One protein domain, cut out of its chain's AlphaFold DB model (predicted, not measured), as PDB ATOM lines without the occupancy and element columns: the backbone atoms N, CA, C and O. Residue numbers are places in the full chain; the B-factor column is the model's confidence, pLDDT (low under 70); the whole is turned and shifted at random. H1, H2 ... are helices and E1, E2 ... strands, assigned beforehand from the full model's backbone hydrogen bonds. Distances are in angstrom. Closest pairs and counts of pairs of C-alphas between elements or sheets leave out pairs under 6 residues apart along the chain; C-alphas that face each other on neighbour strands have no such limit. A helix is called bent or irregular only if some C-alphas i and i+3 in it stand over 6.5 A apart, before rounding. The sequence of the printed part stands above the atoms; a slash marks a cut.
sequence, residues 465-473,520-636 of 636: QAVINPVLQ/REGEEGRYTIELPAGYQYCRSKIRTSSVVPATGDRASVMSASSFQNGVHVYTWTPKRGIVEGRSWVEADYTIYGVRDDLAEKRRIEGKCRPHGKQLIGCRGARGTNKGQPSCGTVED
ATOM      1  N   GLN A 465     -12.877  18.443   9.735       52.19
ATOM      2  CA  GLN A 465     -12.227  19.742   9.524       52.19
ATOM      3  C   GLN A 465     -12.198  20.125   8.041       52.19
ATOM      4  O   GLN A 465     -11.881  19.289   7.203       52.19
ATOM      5  N   ALA A 466     -12.498  21.386   7.722       51.72
ATOM      6  CA  ALA A 466     -12.479  21.925   6.361       51.72
ATOM      7  C   ALA A 466     -11.974  23.376   6.340       51.72
ATOM      8  O   ALA A 466     -12.208  24.119   7.288       51.72
ATOM      9  N   VAL A 467     -11.319  23.800   5.257       55.97
ATOM     10  CA  VAL A 467     -10.874  25.192   5.050       55.97
ATOM     11  C   VAL A 467     -11.523  25.731   3.783       55.97
ATOM     12  O   VAL A 467     -11.469  25.078   2.743       55.97
ATOM     13  N   ILE A 468     -12.137  26.914   3.856       59.72
ATOM     14  CA  ILE A 468     -12.778  27.562   2.703       59.72
ATOM     15  C   ILE A 468     -12.067  28.887   2.412       59.72
ATOM     16  O   ILE A 468     -12.125  29.812   3.224       59.72
ATOM     17  N   ASN A 469     -11.427  28.974   1.237       61.62
ATOM     18  CA  ASN A 469     -10.722  30.159   0.737       61.62
ATOM     19  C   ASN A 469     -11.293  30.618  -0.621       61.62
ATOM     20  O   ASN A 469     -11.106  29.928  -1.624       61.62
ATOM     21  N   PRO A 470     -11.950  31.790  -0.697       53.97
ATOM     22  CA  PRO A 470     -12.606  32.244  -1.920       53.97
ATOM     23  C   PRO A 470     -11.693  32.995  -2.918       53.97
ATOM     24  O   PRO A 470     -12.200  33.448  -3.940       53.97
ATOM     25  N   VAL A 471     -10.381  33.171  -2.665       53.06
ATOM     26  CA  VAL A 471      -9.464  33.967  -3.533       53.06
ATOM     27  C   VAL A 471      -8.303  33.177  -4.158       53.06
ATOM     28  O   VAL A 471      -7.423  33.752  -4.791       53.06
ATOM     29  N   LEU A 472      -8.330  31.845  -4.132       40.97
ATOM     30  CA  LEU A 472      -7.327  31.008  -4.819       40.97
ATOM     31  C   LEU A 472      -7.491  30.923  -6.357       40.97
ATOM     32  O   LEU A 472      -7.167  29.910  -6.970       40.97
ATOM     33  N   GLN A 473      -7.907  32.018  -7.002       34.62
ATOM     34  CA  GLN A 473      -7.701  32.253  -8.434       34.62
ATOM     35  C   GLN A 473      -6.927  33.577  -8.611       34.62
ATOM     36  O   GLN A 473      -7.426  34.628  -8.191       34.62
ATOM     37  N   ARG A 520     -17.848  45.416 -13.055       38.22
ATOM     38  CA  ARG A 520     -19.095  44.675 -12.765       38.22
ATOM     39  C   ARG A 520     -18.992  44.014 -11.380       38.22
ATOM     40  O   ARG A 520     -17.890  43.750 -10.905       38.22
ATOM     41  N   GLU A 521     -20.142  43.793 -10.745       48.31
ATOM     42  CA  GLU A 521     -20.357  43.461  -9.327       48.31
ATOM     43  C   GLU A 521     -20.111  41.969  -8.975       48.31
ATOM     44  O   GLU A 521     -20.700  41.103  -9.600       48.31
ATOM     45  N   GLY A 522     -19.285  41.686  -7.949       57.59
ATOM     46  CA  GLY A 522     -19.301  40.461  -7.097       57.59
ATOM     47  C   GLY A 522     -19.061  39.036  -7.664       57.59
ATOM     48  O   GLY A 522     -19.233  38.773  -8.844       57.59
ATOM     49  N   GLU A 523     -18.673  38.091  -6.791       59.91
ATOM     50  CA  GLU A 523     -18.656  36.615  -6.972       59.91
ATOM     51  C   GLU A 523     -19.284  35.925  -5.745       59.91
ATOM     52  O   GLU A 523     -18.962  36.291  -4.612       59.91
ATOM     53  N   GLU A 524     -20.150  34.925  -5.959       66.06
ATOM     54  CA  GLU A 524     -20.825  34.128  -4.914       66.06
ATOM     55  C   GLU A 524     -20.273  32.696  -4.821       66.06
ATOM     56  O   GLU A 524     -19.949  32.095  -5.842       66.06
ATOM     57  N   GLY A 525     -20.224  32.130  -3.608       56.16
ATOM     58  CA  GLY A 525     -19.840  30.737  -3.344       56.16
ATOM     59  C   GLY A 525     -20.784  30.038  -2.358       56.16
ATOM     60  O   GLY A 525     -21.251  30.650  -1.395       56.16
ATOM     61  N   ARG A 526     -21.071  28.749  -2.591       63.94
ATOM     62  CA  ARG A 526     -21.887  27.879  -1.722       63.94
ATOM     63  C   ARG A 526     -21.196  26.527  -1.540       63.94
ATOM     64  O   ARG A 526     -20.800  25.917  -2.527       63.94
ATOM     65  N   TYR A 527     -21.074  26.064  -0.298       66.94
ATOM     66  CA  TYR A 527     -20.360  24.838   0.073       66.94
ATOM     67  C   TYR A 527     -21.160  24.033   1.106       66.94
ATOM     68  O   TYR A 527     -21.883  24.611   1.922       66.94
ATOM     69  N   THR A 528     -20.980  22.711   1.114       69.75
ATOM     70  CA  THR A 528     -21.585  21.796   2.094       69.75
ATOM     71  C   THR A 528     -20.491  20.930   2.710       69.75
ATOM     72  O   THR A 528     -19.691  20.347   1.986       69.75
ATOM     73  N   ILE A 529     -20.444  20.866   4.042       73.69
ATOM     74  CA  ILE A 529     -19.531  19.999   4.793       73.69
ATOM     75  C   ILE A 529     -20.378  18.934   5.490       73.69
ATOM     76  O   ILE A 529     -21.162  19.267   6.384       73.69
ATOM     77  N   GLU A 530     -20.226  17.677   5.076       74.12
ATOM     78  CA  GLU A 530     -21.023  16.544   5.560       74.12
ATOM     79  C   GLU A 530     -20.284  15.721   6.624       74.12
ATOM     80  O   GLU A 530     -19.059  15.579   6.602       74.12
ATOM     81  N   LEU A 531     -21.046  15.191   7.579       63.16
ATOM     82  CA  LEU A 531     -20.589  14.201   8.546       63.16
ATOM     83  C   LEU A 531     -20.741  12.785   7.966       63.16
ATOM     84  O   LEU A 531     -21.637  12.550   7.153       63.16
ATOM     85  N   PRO A 532     -19.913  11.819   8.404       59.78
ATOM     86  CA  PRO A 532     -20.067  10.422   8.014       59.78
ATOM     87  C   PRO A 532     -21.456   9.867   8.355       59.78
ATOM     88  O   PRO A 532     -22.080  10.282   9.335       59.78
ATOM     89  N   ALA A 533     -21.909   8.876   7.584       70.00
ATOM     90  CA  ALA A 533     -23.182   8.203   7.821       70.00
ATOM     91  C   ALA A 533     -23.284   7.661   9.265       70.00
ATOM     92  O   ALA A 533     -22.333   7.078   9.788       70.00
ATOM     93  N   GLY A 534     -24.441   7.855   9.908       72.44
ATOM     94  CA  GLY A 534     -24.692   7.449  11.299       72.44
ATOM     95  C   GLY A 534     -24.357   8.501  12.369       72.44
ATOM     96  O   GLY A 534     -24.441   8.198  13.565       72.44
ATOM     97  N   TYR A 535     -23.955   9.715  11.965       76.88
ATOM     98  CA  TYR A 535     -23.649  10.828  12.867       76.88
ATOM     99  C   TYR A 535     -24.449  12.094  12.527       76.88
ATOM    100  O   TYR A 535     -24.507  12.540  11.383       76.88
ATOM    101  N   GLN A 536     -24.965  12.740  13.570       86.06
ATOM    102  CA  GLN A 536     -25.681  14.011  13.525       86.06
ATOM    103  C   GLN A 536     -24.821  15.174  14.010       86.06
ATOM    104  O   GLN A 536     -23.961  15.014  14.880       86.06
ATOM    105  N   TYR A 537     -25.105  16.379  13.513       90.25
ATOM    106  CA  TYR A 537     -24.470  17.608  13.988       90.25
ATOM    107  C   TYR A 537     -24.637  17.772  15.509       90.25
ATOM    108  O   TYR A 537     -25.753  17.708  16.041       90.25
ATOM    109  N   CYS A 538     -23.519  18.013  16.201       87.44
ATOM    110  CA  CYS A 538     -23.474  18.261  17.640       87.44
ATOM    111  C   CYS A 538     -22.989  19.679  17.973       87.44
ATOM    112  O   CYS A 538     -23.669  20.371  18.729       87.44
ATOM    113  N   ARG A 539     -21.826  20.106  17.458       86.38
ATOM    114  CA  ARG A 539     -21.207  21.427  17.716       86.38
ATOM    115  C   ARG A 539     -20.279  21.840  16.584       86.38
ATOM    116  O   ARG A 539     -19.898  21.008  15.762       86.38
ATOM    117  N   SER A 540     -19.833  23.093  16.579       85.88
ATOM    118  CA  SER A 540     -18.806  23.536  15.634       85.88
ATOM    119  C   SER A 540     -17.927  24.659  16.161       85.88
ATOM    120  O   SER A 540     -18.370  25.521  16.913       85.88
ATOM    121  N   LYS A 541     -16.686  24.687  15.682       82.62
ATOM    122  CA  LYS A 541     -15.749  25.791  15.847       82.62
ATOM    123  C   LYS A 541     -15.357  26.316  14.474       82.62
ATOM    124  O   LYS A 541     -14.787  25.579  13.676       82.62
ATOM    125  N   ILE A 542     -15.659  27.580  14.212       85.38
ATOM    126  CA  ILE A 542     -15.340  28.272  12.963       85.38
ATOM    127  C   ILE A 542     -14.297  29.332  13.287       85.38
ATOM    128  O   ILE A 542     -14.542  30.203  14.117       85.38
ATOM    129  N   ARG A 543     -13.124  29.272  12.659       79.56
ATOM    130  CA  ARG A 543     -12.027  30.218  12.874       79.56
ATOM    131  C   ARG A 543     -11.705  30.935  11.576       79.56
ATOM    132  O   ARG A 543     -11.190  30.331  10.650       79.56
ATOM    133  N   THR A 544     -11.939  32.239  11.527       79.31
ATOM    134  CA  THR A 544     -11.502  33.050  10.386       79.31
ATOM    135  C   THR A 544      -9.975  33.165  10.375       79.31
ATOM    136  O   THR A 544      -9.382  33.604  11.364       79.31
ATOM    137  N   SER A 545      -9.339  32.755   9.281       72.25
ATOM    138  CA  SER A 545      -7.883  32.735   9.104       72.25
ATOM    139  C   SER A 545      -7.363  33.964   8.346       72.25
ATOM    140  O   SER A 545      -6.253  34.416   8.626       72.25
ATOM    141  N   SER A 546      -8.170  34.569   7.463       69.12
ATOM    142  CA  SER A 546      -7.803  35.781   6.709       69.12
ATOM    143  C   SER A 546      -9.020  36.644   6.353       69.12
ATOM    144  O   SER A 546     -10.076  36.109   6.026       69.12
ATOM    145  N   VAL A 547      -8.900  37.981   6.419       71.81
ATOM    146  CA  VAL A 547      -9.986  38.927   6.082       71.81
ATOM    147  C   VAL A 547      -9.458  40.193   5.405       71.81
ATOM    148  O   VAL A 547      -8.688  40.947   6.001       71.81
ATOM    149  N   VAL A 548      -9.919  40.473   4.181       63.97
ATOM    150  CA  VAL A 548      -9.469  41.603   3.347       63.97
ATOM    151  C   VAL A 548     -10.654  42.192   2.544       63.97
ATOM    152  O   VAL A 548     -11.570  41.451   2.197       63.97
ATOM    153  N   PRO A 549     -10.710  43.502   2.220       59.88
ATOM    154  CA  PRO A 549     -10.209  44.544   3.088       59.88
ATOM    155  C   PRO A 549     -11.028  44.513   4.383       59.88
ATOM    156  O   PRO A 549     -12.162  44.033   4.429       59.88
ATOM    157  N   ALA A 550     -10.445  45.037   5.448       61.72
ATOM    158  CA  ALA A 550     -10.946  44.836   6.792       61.72
ATOM    159  C   ALA A 550     -12.356  45.402   7.065       61.72
ATOM    160  O   ALA A 550     -12.967  44.942   8.007       61.72
ATOM    161  N   THR A 551     -12.912  46.383   6.346       64.06
ATOM    162  CA  THR A 551     -14.206  46.993   6.749       64.06
ATOM    163  C   THR A 551     -14.971  47.613   5.571       64.06
ATOM    164  O   THR A 551     -14.400  47.817   4.495       64.06
ATOM    165  N   GLY A 552     -16.254  47.943   5.766       65.94
ATOM    166  CA  GLY A 552     -17.019  48.807   4.858       65.94
ATOM    167  C   GLY A 552     -17.940  48.091   3.866       65.94
ATOM    168  O   GLY A 552     -18.034  46.865   3.800       65.94
ATOM    169  N   ASP A 553     -18.577  48.893   3.011       61.19
ATOM    170  CA  ASP A 553     -19.544  48.498   1.969       61.19
ATOM    171  C   ASP A 553     -19.020  47.509   0.926       61.19
ATOM    172  O   ASP A 553     -19.779  46.977   0.117       61.19
ATOM    173  N   ARG A 554     -17.716  47.265   0.941       65.00
ATOM    174  CA  ARG A 554     -16.997  46.460  -0.037       65.00
ATOM    175  C   ARG A 554     -16.191  45.336   0.624       65.00
ATOM    176  O   ARG A 554     -15.219  44.874   0.029       65.00
ATOM    177  N   ALA A 555     -16.541  44.963   1.854       73.50
ATOM    178  CA  ALA A 555     -16.003  43.794   2.535       73.50
ATOM    179  C   ALA A 555     -16.775  42.527   2.138       73.50
ATOM    180  O   ALA A 555     -17.996  42.584   1.951       73.50
ATOM    181  N   SER A 556     -16.047  41.413   2.035       77.62
ATOM    182  CA  SER A 556     -16.606  40.091   1.747       77.62
ATOM    183  C   SER A 556     -17.521  39.617   2.875       77.62
ATOM    184  O   SER A 556     -17.311  39.955   4.045       77.62
ATOM    185  N   VAL A 557     -18.541  38.851   2.499       81.94
ATOM    186  CA  VAL A 557     -19.547  38.285   3.402       81.94
ATOM    187  C   VAL A 557     -19.299  36.788   3.535       81.94
ATOM    188  O   VAL A 557     -18.949  36.130   2.556       81.94
ATOM    189  N   MET A 558     -19.491  36.260   4.741       87.12
ATOM    190  CA  MET A 558     -19.461  34.829   5.023       87.12
ATOM    191  C   MET A 558     -20.593  34.474   5.985       87.12
ATOM    192  O   MET A 558     -20.800  35.149   6.996       87.12
ATOM    193  N   SER A 559     -21.307  33.391   5.705       86.69
ATOM    194  CA  SER A 559     -22.293  32.828   6.626       86.69
ATOM    195  C   SER A 559     -22.244  31.311   6.634       86.69
ATOM    196  O   SER A 559     -22.037  30.705   5.589       86.69
ATOM    197  N   ALA A 560     -22.495  30.701   7.789       87.25
ATOM    198  CA  ALA A 560     -22.647  29.258   7.909       87.25
ATOM    199  C   ALA A 560     -23.870  28.896   8.752       87.25
ATOM    200  O   ALA A 560     -24.214  29.611   9.695       87.25
ATOM    201  N   SER A 561     -24.509  27.776   8.425       88.75
ATOM    202  CA  SER A 561     -25.693  27.259   9.120       88.75
ATOM    203  C   SER A 561     -25.625  25.742   9.255       88.75
ATOM    204  O   SER A 561     -25.212  25.066   8.315       88.75
ATOM    205  N   SER A 562     -26.004  25.206  10.416       89.69
ATOM    206  CA  SER A 562     -26.033  23.761  10.650       89.69
ATOM    207  C   SER A 562     -27.292  23.129  10.063       89.69
ATOM    208  O   SER A 562     -28.375  23.708  10.119       89.69
ATOM    209  N   PHE A 563     -27.166  21.904   9.568       87.88
ATOM    210  CA  PHE A 563     -28.277  21.016   9.227       87.88
ATOM    211  C   PHE A 563     -28.061  19.656   9.905       87.88
ATOM    212  O   PHE A 563     -27.091  19.480  10.641       87.88
ATOM    213  N   GLN A 564     -28.982  18.709   9.716       86.62
ATOM    214  CA  GLN A 564     -28.997  17.451  10.474       86.62
ATOM    215  C   GLN A 564     -27.647  16.713  10.447       86.62
ATOM    216  O   GLN A 564     -27.170  16.288  11.500       86.62
ATOM    217  N   ASN A 565     -26.998  16.662   9.280       85.81
ATOM    218  CA  ASN A 565     -25.789  15.866   9.050       85.81
ATOM    219  C   ASN A 565     -24.561  16.728   8.707       85.81
ATOM    220  O   ASN A 565     -23.605  16.219   8.132       85.81
ATOM    221  N   GLY A 566     -24.554  18.031   9.016       82.81
ATOM    222  CA  GLY A 566     -23.426  18.878   8.620       82.81
ATOM    223  C   GLY A 566     -23.656  20.383   8.710       82.81
ATOM    224  O   GLY A 566     -24.485  20.865   9.486       82.81
ATOM    225  N   VAL A 567     -22.891  21.140   7.919       80.25
ATOM    226  CA  VAL A 567     -22.949  22.611   7.847       80.25
ATOM    227  C   VAL A 567     -22.947  23.095   6.393       80.25
ATOM    228  O   VAL A 567     -22.111  22.678   5.595       80.25
ATOM    229  N   HIS A 568     -23.850  24.022   6.062       81.12
ATOM    230  CA  HIS A 568     -23.819  24.793   4.816       81.12
ATOM    231  C   HIS A 568     -23.055  26.098   5.014       81.12
ATOM    232  O   HIS A 568     -23.236  26.767   6.034       81.12
ATOM    233  N   VAL A 569     -22.260  26.491   4.020       76.94
ATOM    234  CA  VAL A 569     -21.464  27.722   4.022       76.94
ATOM    235  C   VAL A 569     -21.753  28.536   2.764       76.94
ATOM    236  O   VAL A 569     -21.772  28.001   1.658       76.94
ATOM    237  N   TYR A 570     -21.936  29.843   2.927       80.19
ATOM    238  CA  TYR A 570     -22.089  30.822   1.852       80.19
ATOM    239  C   TYR A 570     -21.028  31.917   1.972       80.19
ATOM    240  O   TYR A 570     -20.741  32.389   3.077       80.19
ATOM    241  N   THR A 571     -20.475  32.341   0.837       76.62
ATOM    242  CA  THR A 571     -19.531  33.458   0.739       76.62
ATOM    243  C   THR A 571     -19.901  34.402  -0.407       76.62
ATOM    244  O   THR A 571     -20.424  33.982  -1.437       76.62
ATOM    245  N   TRP A 572     -19.603  35.693  -0.245       77.81
ATOM    246  CA  TRP A 572     -19.702  36.695  -1.314       77.81
ATOM    247  C   TRP A 572     -18.476  37.603  -1.303       77.81
ATOM    248  O   TRP A 572     -18.134  38.171  -0.262       77.81
ATOM    249  N   THR A 573     -17.829  37.759  -2.459       72.50
ATOM    250  CA  THR A 573     -16.588  38.527  -2.621       72.50
ATOM    251  C   THR A 573     -16.727  39.573  -3.735       72.50
ATOM    252  O   THR A 573     -17.000  39.211  -4.874       72.50
ATOM    253  N   PRO A 574     -16.494  40.875  -3.487       63.47
ATOM    254  CA  PRO A 574     -16.595  41.894  -4.533       63.47
ATOM    255  C   PRO A 574     -15.478  41.779  -5.592       63.47
ATOM    256  O   PRO A 574     -14.294  41.731  -5.249       63.47
ATOM    257  N   LYS A 575     -15.839  41.812  -6.887       57.41
ATOM    258  CA  LYS A 575     -14.900  42.003  -8.012       57.41
ATOM    259  C   LYS A 575     -14.382  43.446  -8.025       57.41
ATOM    260  O   LYS A 575     -15.166  44.378  -7.861       57.41
ATOM    261  N   ARG A 576     -13.072  43.653  -8.208       55.38
ATOM    262  CA  ARG A 576     -12.452  44.994  -8.259       55.38
ATOM    263  C   ARG A 576     -11.474  45.139  -9.419       55.38
ATOM    264  O   ARG A 576     -10.792  44.186  -9.788       55.38
ATOM    265  N   GLY A 577     -11.397  46.362  -9.947       48.88
ATOM    266  CA  GLY A 577     -10.364  46.795 -10.890       48.88
ATOM    267  C   GLY A 577      -9.035  47.133 -10.197       48.88
ATOM    268  O   GLY A 577      -8.974  47.313  -8.983       48.88
ATOM    269  N   ILE A 578      -7.969  47.262 -10.993       35.84
ATOM    270  CA  ILE A 578      -6.548  47.198 -10.584       35.84
ATOM    271  C   ILE A 578      -6.113  48.143  -9.424       35.84
ATOM    272  O   ILE A 578      -5.189  47.784  -8.706       35.84
ATOM    273  N   VAL A 579      -6.749  49.301  -9.167       40.69
ATOM    274  CA  VAL A 579      -6.365  50.218  -8.045       40.69
ATOM    275  C   VAL A 579      -7.227  50.044  -6.801       40.69
ATOM    276  O   VAL A 579      -6.839  50.488  -5.729       40.69
ATOM    277  N   GLU A 580      -8.392  49.403  -6.885       46.62
ATOM    278  CA  GLU A 580      -9.330  49.466  -5.763       46.62
ATOM    279  C   GLU A 580      -8.994  48.497  -4.617       46.62
ATOM    280  O   GLU A 580      -9.664  48.567  -3.599       46.62
ATOM    281  N   GLY A 581      -7.965  47.643  -4.706       53.97
ATOM    282  CA  GLY A 581      -7.566  46.675  -3.660       53.97
ATOM    283  C   GLY A 581      -8.359  45.357  -3.704       53.97
ATOM    284  O   GLY A 581      -9.341  45.262  -4.425       53.97
ATOM    285  N   ARG A 582      -7.952  44.309  -2.974       59.56
ATOM    286  CA  ARG A 582      -8.619  42.983  -2.978       59.56
ATOM    287  C   ARG A 582      -9.578  42.804  -1.802       59.56
ATOM    288  O   ARG A 582      -9.433  43.508  -0.809       59.56
ATOM    289  N   SER A 583     -10.527  41.865  -1.903       65.44
ATOM    290  CA  SER A 583     -11.364  41.421  -0.779       65.44
ATOM    291  C   SER A 583     -11.498  39.901  -0.713       65.44
ATOM    292  O   SER A 583     -11.601  39.305  -1.776       65.44
ATOM    293  N   TRP A 584     -11.496  39.305   0.488       69.62
ATOM    294  CA  TRP A 584     -11.903  37.926   0.792       69.62
ATOM    295  C   TRP A 584     -12.096  37.695   2.297       69.62
ATOM    296  O   TRP A 584     -11.621  38.482   3.116       69.62
ATOM    297  N   VAL A 585     -12.767  36.600   2.658       70.00
ATOM    298  CA  VAL A 585     -12.793  36.032   4.015       70.00
ATOM    299  C   VAL A 585     -12.474  34.543   3.895       70.00
ATOM    300  O   VAL A 585     -13.146  33.836   3.153       70.00
ATOM    301  N   GLU A 586     -11.455  34.084   4.612       73.38
ATOM    302  CA  GLU A 586     -11.037  32.682   4.693       73.38
ATOM    303  C   GLU A 586     -11.312  32.149   6.101       73.38
ATOM    304  O   GLU A 586     -11.068  32.861   7.081       73.38
ATOM    305  N   ALA A 587     -11.830  30.925   6.219       71.88
ATOM    306  CA  ALA A 587     -12.115  30.326   7.519       71.88
ATOM    307  C   ALA A 587     -11.918  28.807   7.556       71.88
ATOM    308  O   ALA A 587     -12.225  28.097   6.598       71.88
ATOM    309  N   ASP A 588     -11.476  28.341   8.723       72.31
ATOM    310  CA  ASP A 588     -11.376  26.943   9.114       72.31
ATOM    311  C   ASP A 588     -12.655  26.531   9.854       72.31
ATOM    312  O   ASP A 588     -13.090  27.200  10.794       72.31
ATOM    313  N   TYR A 589     -13.236  25.403   9.475       77.44
ATOM    314  CA  TYR A 589     -14.442  24.823  10.048       77.44
ATOM    315  C   TYR A 589     -14.066  23.519  10.734       77.44
ATOM    316  O   TYR A 589     -13.502  22.632  10.109       77.44
ATOM    317  N   THR A 590     -14.375  23.387  12.019       70.88
ATOM    318  CA  THR A 590     -14.282  22.135  12.778       70.88
ATOM    319  C   THR A 590     -15.685  21.757  13.228       70.88
ATOM    320  O   THR A 590     -16.287  22.484  14.015       70.88
ATOM    321  N   ILE A 591     -16.223  20.650  12.729       75.69
ATOM    322  CA  ILE A 591     -17.588  20.190  12.990       75.69
ATOM    323  C   ILE A 591     -17.519  18.921  13.826       75.69
ATOM    324  O   ILE A 591     -16.841  17.968  13.460       75.69
ATOM    325  N   TYR A 592     -18.234  18.909  14.942       78.62
ATOM    326  CA  TYR A 592     -18.362  17.759  15.823       78.62
ATOM    327  C   TYR A 592     -19.681  17.055  15.516       78.62
ATOM    328  O   TYR A 592     -20.748  17.663  15.632       78.62
ATOM    329  N   GLY A 593     -19.609  15.782  15.141       80.75
ATOM    330  CA  GLY A 593     -20.754  14.891  14.999       80.75
ATOM    331  C   GLY A 593     -20.917  13.994  16.224       80.75
ATOM    332  O   GLY A 593     -19.934  13.644  16.874       80.75
ATOM    333  N   VAL A 594     -22.147  13.620  16.551       80.56
ATOM    334  CA  VAL A 594     -22.500  12.641  17.591       80.56
ATOM    335  C   VAL A 594     -23.260  11.497  16.940       80.56
ATOM    336  O   VAL A 594     -24.012  11.731  15.999       80.56
ATOM    337  N   ARG A 595     -23.069  10.273  17.424       86.00
ATOM    338  CA  ARG A 595     -23.791   9.109  16.900       86.00
ATOM    339  C   ARG A 595     -25.308   9.304  17.026       86.00
ATOM    340  O   ARG A 595     -25.779   9.829  18.039       86.00
ATOM    341  N   ASP A 596     -26.061   8.899  16.007       84.44
ATOM    342  CA  ASP A 596     -27.497   9.197  15.878       84.44
ATOM    343  C   ASP A 596     -28.347   8.765  17.085       84.44
ATOM    344  O   ASP A 596     -29.203   9.519  17.550       84.44
ATOM    345  N   ASP A 597     -28.073   7.586  17.645       82.44
ATOM    346  CA  ASP A 597     -28.733   7.021  18.832       82.44
ATOM    347  C   ASP A 597     -28.441   7.801  20.130       82.44
ATOM    348  O   ASP A 597     -29.226   7.760  21.080       82.44
ATOM    349  N   LEU A 598     -27.322   8.530  20.192       84.19
ATOM    350  CA  LEU A 598     -26.920   9.341  21.342       84.19
ATOM    351  C   LEU A 598     -27.282  10.819  21.185       84.19
ATOM    352  O   LEU A 598     -27.262  11.556  22.178       84.19
ATOM    353  N   ALA A 599     -27.614  11.259  19.971       83.75
ATOM    354  CA  ALA A 599     -27.800  12.664  19.635       83.75
ATOM    355  C   ALA A 599     -28.836  13.347  20.538       83.75
ATOM    356  O   ALA A 599     -28.556  14.398  21.119       83.75
ATOM    357  N   GLU A 600     -29.993  12.714  20.741       85.50
ATOM    358  CA  GLU A 600     -31.074  13.282  21.551       85.50
ATOM    359  C   GLU A 600     -30.700  13.386  23.031       85.50
ATOM    360  O   GLU A 600     -30.818  14.445  23.653       85.50
ATOM    361  N   LYS A 601     -30.120  12.318  23.585       86.12
ATOM    362  CA  LYS A 601     -29.636  12.308  24.968       86.12
ATOM    363  C   LYS A 601     -28.595  13.405  25.205       86.12
ATOM    364  O   LYS A 601     -28.653  14.111  26.210       86.12
ATOM    365  N   ARG A 602     -27.646  13.586  24.280       84.44
ATOM    366  CA  ARG A 602     -26.599  14.612  24.405       84.44
ATOM    367  C   ARG A 602     -27.140  16.033  24.238       84.44
ATOM    368  O   ARG A 602     -26.563  16.947  24.827       84.44
ATOM    369  N   ARG A 603     -28.240  16.238  23.503       88.62
ATOM    370  CA  ARG A 603     -28.943  17.532  23.446       88.62
ATOM    371  C   ARG A 603     -29.628  17.861  24.770       88.62
ATOM    372  O   ARG A 603     -29.439  18.963  25.274       88.62
ATOM    373  N   ILE A 604     -30.324  16.895  25.375       86.38
ATOM    374  CA  ILE A 604     -30.963  17.060  26.694       86.38
ATOM    375  C   ILE A 604     -29.914  17.352  27.781       86.38
ATOM    376  O   ILE A 604     -30.115  18.226  28.620       86.38
ATOM    377  N   GLU A 605     -28.753  16.690  27.728       85.31
ATOM    378  CA  GLU A 605     -27.609  16.953  28.621       85.31
ATOM    379  C   GLU A 605     -26.910  18.309  28.358       85.31
ATOM    380  O   GLU A 605     -25.944  18.643  29.045       85.31
ATOM    381  N   GLY A 606     -27.329  19.077  27.344       81.56
ATOM    382  CA  GLY A 606     -26.706  20.348  26.948       81.56
ATOM    383  C   GLY A 606     -25.331  20.205  26.279       81.56
ATOM    384  O   GLY A 606     -24.631  21.195  26.050       81.56
ATOM    385  N   LYS A 607     -24.915  18.977  25.949       80.69
ATOM    386  CA  LYS A 607     -23.621  18.679  25.320       80.69
ATOM    387  C   LYS A 607     -23.643  18.857  23.806       80.69
ATOM    388  O   LYS A 607     -22.618  19.237  23.260       80.69
ATOM    389  N   CYS A 608     -24.785  18.680  23.148       86.81
ATOM    390  CA  CYS A 608     -24.961  18.989  21.726       86.81
ATOM    391  C   CYS A 608     -25.979  20.114  21.525       86.81
ATOM    392  O   CYS A 608     -26.942  20.236  22.283       86.81
ATOM    393  N   ARG A 609     -25.765  20.938  20.499       87.19
ATOM    394  CA  ARG A 609     -26.689  21.987  20.070       87.19
ATOM    395  C   ARG A 609     -27.738  21.423  19.102       87.19
ATOM    396  O   ARG A 609     -27.475  20.435  18.414       87.19
ATOM    397  N   PRO A 610     -28.937  22.024  19.035       83.19
ATOM    398  CA  PRO A 610     -29.885  21.727  17.966       83.19
ATOM    399  C   PRO A 610     -29.341  22.229  16.619       83.19
ATOM    400  O   PRO A 610     -28.788  23.328  16.545       83.19
ATOM    401  N   HIS A 611     -29.518  21.435  15.564       85.75
ATOM    402  CA  HIS A 611     -29.198  21.835  14.192       85.75
ATOM    403  C   HIS A 611     -30.288  22.753  13.604       85.75
ATOM    404  O   HIS A 611     -31.346  22.937  14.206       85.75
ATOM    405  N   GLY A 612     -30.057  23.321  12.417       82.06
ATOM    406  CA  GLY A 612     -30.987  24.252  11.763       82.06
ATOM    407  C   GLY A 612     -30.803  25.708  12.200       82.06
ATOM    408  O   GLY A 612     -31.696  26.529  12.004       82.06
ATOM    409  N   LYS A 613     -29.663  26.035  12.823       83.44
ATOM    410  CA  LYS A 613     -29.337  27.386  13.294       83.44
ATOM    411  C   LYS A 613     -28.237  28.015  12.452       83.44
ATOM    412  O   LYS A 613     -27.340  27.333  11.959       83.44
ATOM    413  N   GLN A 614     -28.283  29.339  12.332       88.19
ATOM    414  CA  GLN A 614     -27.175  30.106  11.781       88.19
ATOM    415  C   GLN A 614     -26.022  30.129  12.791       88.19
ATOM    416  O   GLN A 614     -26.183  30.622  13.904       88.19
ATOM    417  N   LEU A 615     -24.876  29.582  12.386       88.19
ATOM    418  CA  LEU A 615     -23.666  29.447  13.201       88.19
ATOM    419  C   LEU A 615     -22.820  30.720  13.154       88.19
ATOM    420  O   LEU A 615     -22.300  31.173  14.165       88.19
ATOM    421  N   ILE A 616     -22.689  31.318  11.969       88.19
ATOM    422  CA  ILE A 616     -22.014  32.602  11.781       88.19
ATOM    423  C   ILE A 616     -22.672  33.358  10.628       88.19
ATOM    424  O   ILE A 616     -23.131  32.768   9.652       88.19
ATOM    425  N   GLY A 617     -22.739  34.678  10.740       87.25
ATOM    426  CA  GLY A 617     -23.121  35.579   9.660       87.25
ATOM    427  C   GLY A 617     -22.352  36.865   9.841       87.25
ATOM    428  O   GLY A 617     -22.662  37.627  10.750       87.25
ATOM    429  N   CYS A 618     -21.311  37.068   9.045       86.00
ATOM    430  CA  CYS A 618     -20.337  38.117   9.278       86.00
ATOM    431  C   CYS A 618     -19.898  38.797   7.985       86.00
ATOM    432  O   CYS A 618     -20.026  38.254   6.884       86.00
ATOM    433  N   ARG A 619     -19.342  39.997   8.137       86.44
ATOM    434  CA  ARG A 619     -18.811  40.787   7.033       86.44
ATOM    435  C   ARG A 619     -17.553  41.513   7.451       86.44
ATOM    436  O   ARG A 619     -17.584  42.262   8.422       86.44
ATOM    437  N   GLY A 620     -16.478  41.330   6.686       80.31
ATOM    438  CA  GLY A 620     -15.198  41.999   6.928       80.31
ATOM    439  C   GLY A 620     -14.633  41.780   8.335       80.31
ATOM    440  O   GLY A 620     -15.117  40.974   9.114       80.31
ATOM    441  N   ALA A 621     -13.567  42.487   8.667       77.25
ATOM    442  CA  ALA A 621     -13.019  42.614  10.013       77.25
ATOM    443  C   ALA A 621     -13.712  43.762  10.788       77.25
ATOM    444  O   ALA A 621     -14.769  44.259  10.403       77.25
ATOM    445  N   ARG A 622     -13.167  44.152  11.945       73.88
ATOM    446  CA  ARG A 622     -13.816  45.061  12.909       73.88
ATOM    447  C   ARG A 622     -14.000  46.486  12.352       73.88
ATOM    448  O   ARG A 622     -13.017  47.201  12.199       73.88
ATOM    449  N   GLY A 623     -15.247  46.911  12.106       68.06
ATOM    450  CA  GLY A 623     -15.593  48.283  11.694       68.06
ATOM    451  C   GLY A 623     -17.005  48.433  11.109       68.06
ATOM    452  O   GLY A 623     -17.915  47.699  11.488       68.06
ATOM    453  N   THR A 624     -17.209  49.407  10.214       69.62
ATOM    454  CA  THR A 624     -18.533  49.762   9.663       69.62
ATOM    455  C   THR A 624     -19.014  48.740   8.624       69.62
ATOM    456  O   THR A 624     -18.702  48.861   7.446       69.62
ATOM    457  N   ASN A 625     -19.791  47.734   9.038       76.50
ATOM    458  CA  ASN A 625     -20.139  46.572   8.200       76.50
ATOM    459  C   ASN A 625     -21.651  46.426   7.922       76.50
ATOM    460  O   ASN A 625     -22.201  45.332   8.010       76.50
ATOM    461  N   LYS A 626     -22.351  47.527   7.605       71.25
ATOM    462  CA  LYS A 626     -23.808  47.552   7.309       71.25
ATOM    463  C   LYS A 626     -24.689  46.780   8.313       71.25
ATOM    464  O   LYS A 626     -25.635  46.107   7.925       71.25
ATOM    465  N   GLY A 627     -24.363  46.854   9.603       68.75
ATOM    466  CA  GLY A 627     -25.118  46.174  10.662       68.75
ATOM    467  C   GLY A 627     -24.812  44.680  10.840       68.75
ATOM    468  O   GLY A 627     -25.393  44.064  11.727       68.75
ATOM    469  N   GLN A 628     -23.892  44.099  10.060       76.69
ATOM    470  CA  GLN A 628     -23.397  42.733  10.267       76.69
ATOM    471  C   GLN A 628     -22.155  42.724  11.178       76.69
ATOM    472  O   GLN A 628     -21.342  43.651  11.120       76.69
ATOM    473  N   PRO A 629     -21.975  41.693  12.025       83.88
ATOM    474  CA  PRO A 629     -20.793  41.581  12.873       83.88
ATOM    475  C   PRO A 629     -19.537  41.293  12.037       83.88
ATOM    476  O   PRO A 629     -19.602  40.738  10.939       83.88
ATOM    477  N   SER A 630     -18.368  41.659  12.562       83.19
ATOM    478  CA  SER A 630     -17.086  41.325  11.936       83.19
ATOM    479  C   SER A 630     -16.808  39.825  11.988       83.19
ATOM    480  O   SER A 630     -17.073  39.185  13.005       83.19
ATOM    481  N   CYS A 631     -16.220  39.284  10.926       83.81
ATOM    482  CA  CYS A 631     -15.755  37.910  10.855       83.81
ATOM    483  C   CYS A 631     -14.640  37.660  11.867       83.81
ATOM    484  O   CYS A 631     -13.667  38.411  11.961       83.81
ATOM    485  N   GLY A 632     -14.821  36.603  12.646       78.75
ATOM    486  CA  GLY A 632     -13.921  36.179  13.701       78.75
ATOM    487  C   GLY A 632     -14.238  34.751  14.121       78.75
ATOM    488  O   GLY A 632     -15.066  34.074  13.512       78.75
ATOM    489  N   THR A 633     -13.567  34.288  15.170       78.38
ATOM    490  CA  THR A 633     -13.767  32.931  15.678       78.38
ATOM    491  C   THR A 633     -15.114  32.806  16.385       78.38
ATOM    492  O   THR A 633     -15.399  33.581  17.298       78.38
ATOM    493  N   VAL A 634     -15.904  31.805  16.004       79.94
ATOM    494  CA  VAL A 634     -17.147  31.419  16.675       79.94
ATOM    495  C   VAL A 634     -17.031  29.972  17.143       79.94
ATOM    496  O   VAL A 634     -16.601  29.097  16.394       79.94
ATOM    497  N   GLU A 635     -17.409  29.736  18.394       74.81
ATOM    498  CA  GLU A 635     -17.571  28.408  18.985       74.81
ATOM    499  C   GLU A 635     -19.038  28.276  19.405       74.81
ATOM    500  O   GLU A 635     -19.517  29.105  20.179       74.81
ATOM    501  N   ASP A 636     -19.741  27.276  18.871       64.69
ATOM    502  CA  ASP A 636     -21.159  26.999  19.167       64.69
ATOM    503  C   ASP A 636     -21.355  25.673  19.921       64.69
ATOM    504  O   ASP A 636     -20.743  24.657  19.502       64.69
TER     505      ASP A 636
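This is residues 465 to 473 and 520 to 636 of the 636 residues of the protein "PG_binding_1 domain-containing protein" of Mesorhizobium helmanticense (UniProt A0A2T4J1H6). Two antiparallel sheets lie face to face as an elongated sandwich, E2, E5, E4, E7 in one and E1, E6, E3 in the other, their strands running nearly along one another. The short helix H1 sits at one end of this rod, and residues 620 to 636, with no named element, fold back to the edge strand E3. The printed part has 126 residues, with seven named strands and one named helix in the order E1, E2, E3, E4, E5, E6, H1, E7; the class is mostly strand. The whole is compact, with a radius of gyration of the C-alphas of 16.1 A, and spans 55 by 27 by 20 A.

E1, residues 465 to 468, begins with C-alpha 465 at (-12.227, 19.742, 9.524). E2, residues 523 to 530, is 23.8 A long from first to last C-alpha. E3, residues 535 to 548, is the longest strand by residues, at 35.2 A, and bends by 64 degrees at residue 538. E4 is residues 557 to 563, 20.2 A, and E5 residues 566 to 573, 23.6 A. E6, residues 584 to 595, measures 35.1 A and is followed directly by H1, residues 596 to 604, with C-alpha 596 at (-27.497, 9.197, 15.878). H1 is irregular: C-alphas 597 and 600 are 7.2 A apart. E7, residues 614 to 619, ends with C-alpha 619 at (-18.811, 40.787, 7.033).

In the sheet E2, E5, E4, E7, E2 and E5 are antiparallel, with N 525 and O 571 at 2.9 A. E4 and E5 form a hairpin, with N 568 and O 561 at 2.8 A. E4 and E7 are antiparallel, with N 558 and O 618 at 3.0 A. In the twisted sheet E1, E6, E3, N 589 and O 466 of the antiparallel E6 and E1 are 2.7 A apart. N 541 of E3 and O 590 of its antiparallel neighbour E6 are at 2.8 A. The two sheets form a sandwich, two sheets face to face, 9.6 A centre to centre where they face each other, with planes 12 degrees apart. The closest C-alphas of E5 and E6 are those of Thr 573 and Trp 584, 5.8 A. H1 is on the sheet E1, E6, E3 at a height of 7.6 A, slantwise to E6 at 53 degrees on the local plane. In H1, 3 of 5 O i to N i+4 pairs are within hydrogen-bond range.

The C-alphas of Val 579 and Asp 597 are the two farthest apart, 55.6 A. Residues 474 to 519 are not printed, and C-alphas 473 and 520 are 17.4 A apart across this cut. Of the links that are printed whole, none is long. Residues 634 to 635 pair antiparallel with residues 541 to 542 of E3. The mean pLDDT of the printed part is 73.3; 43 residues are under 70, among them residues 465 to 473, 520 to 528 and 574 to 584.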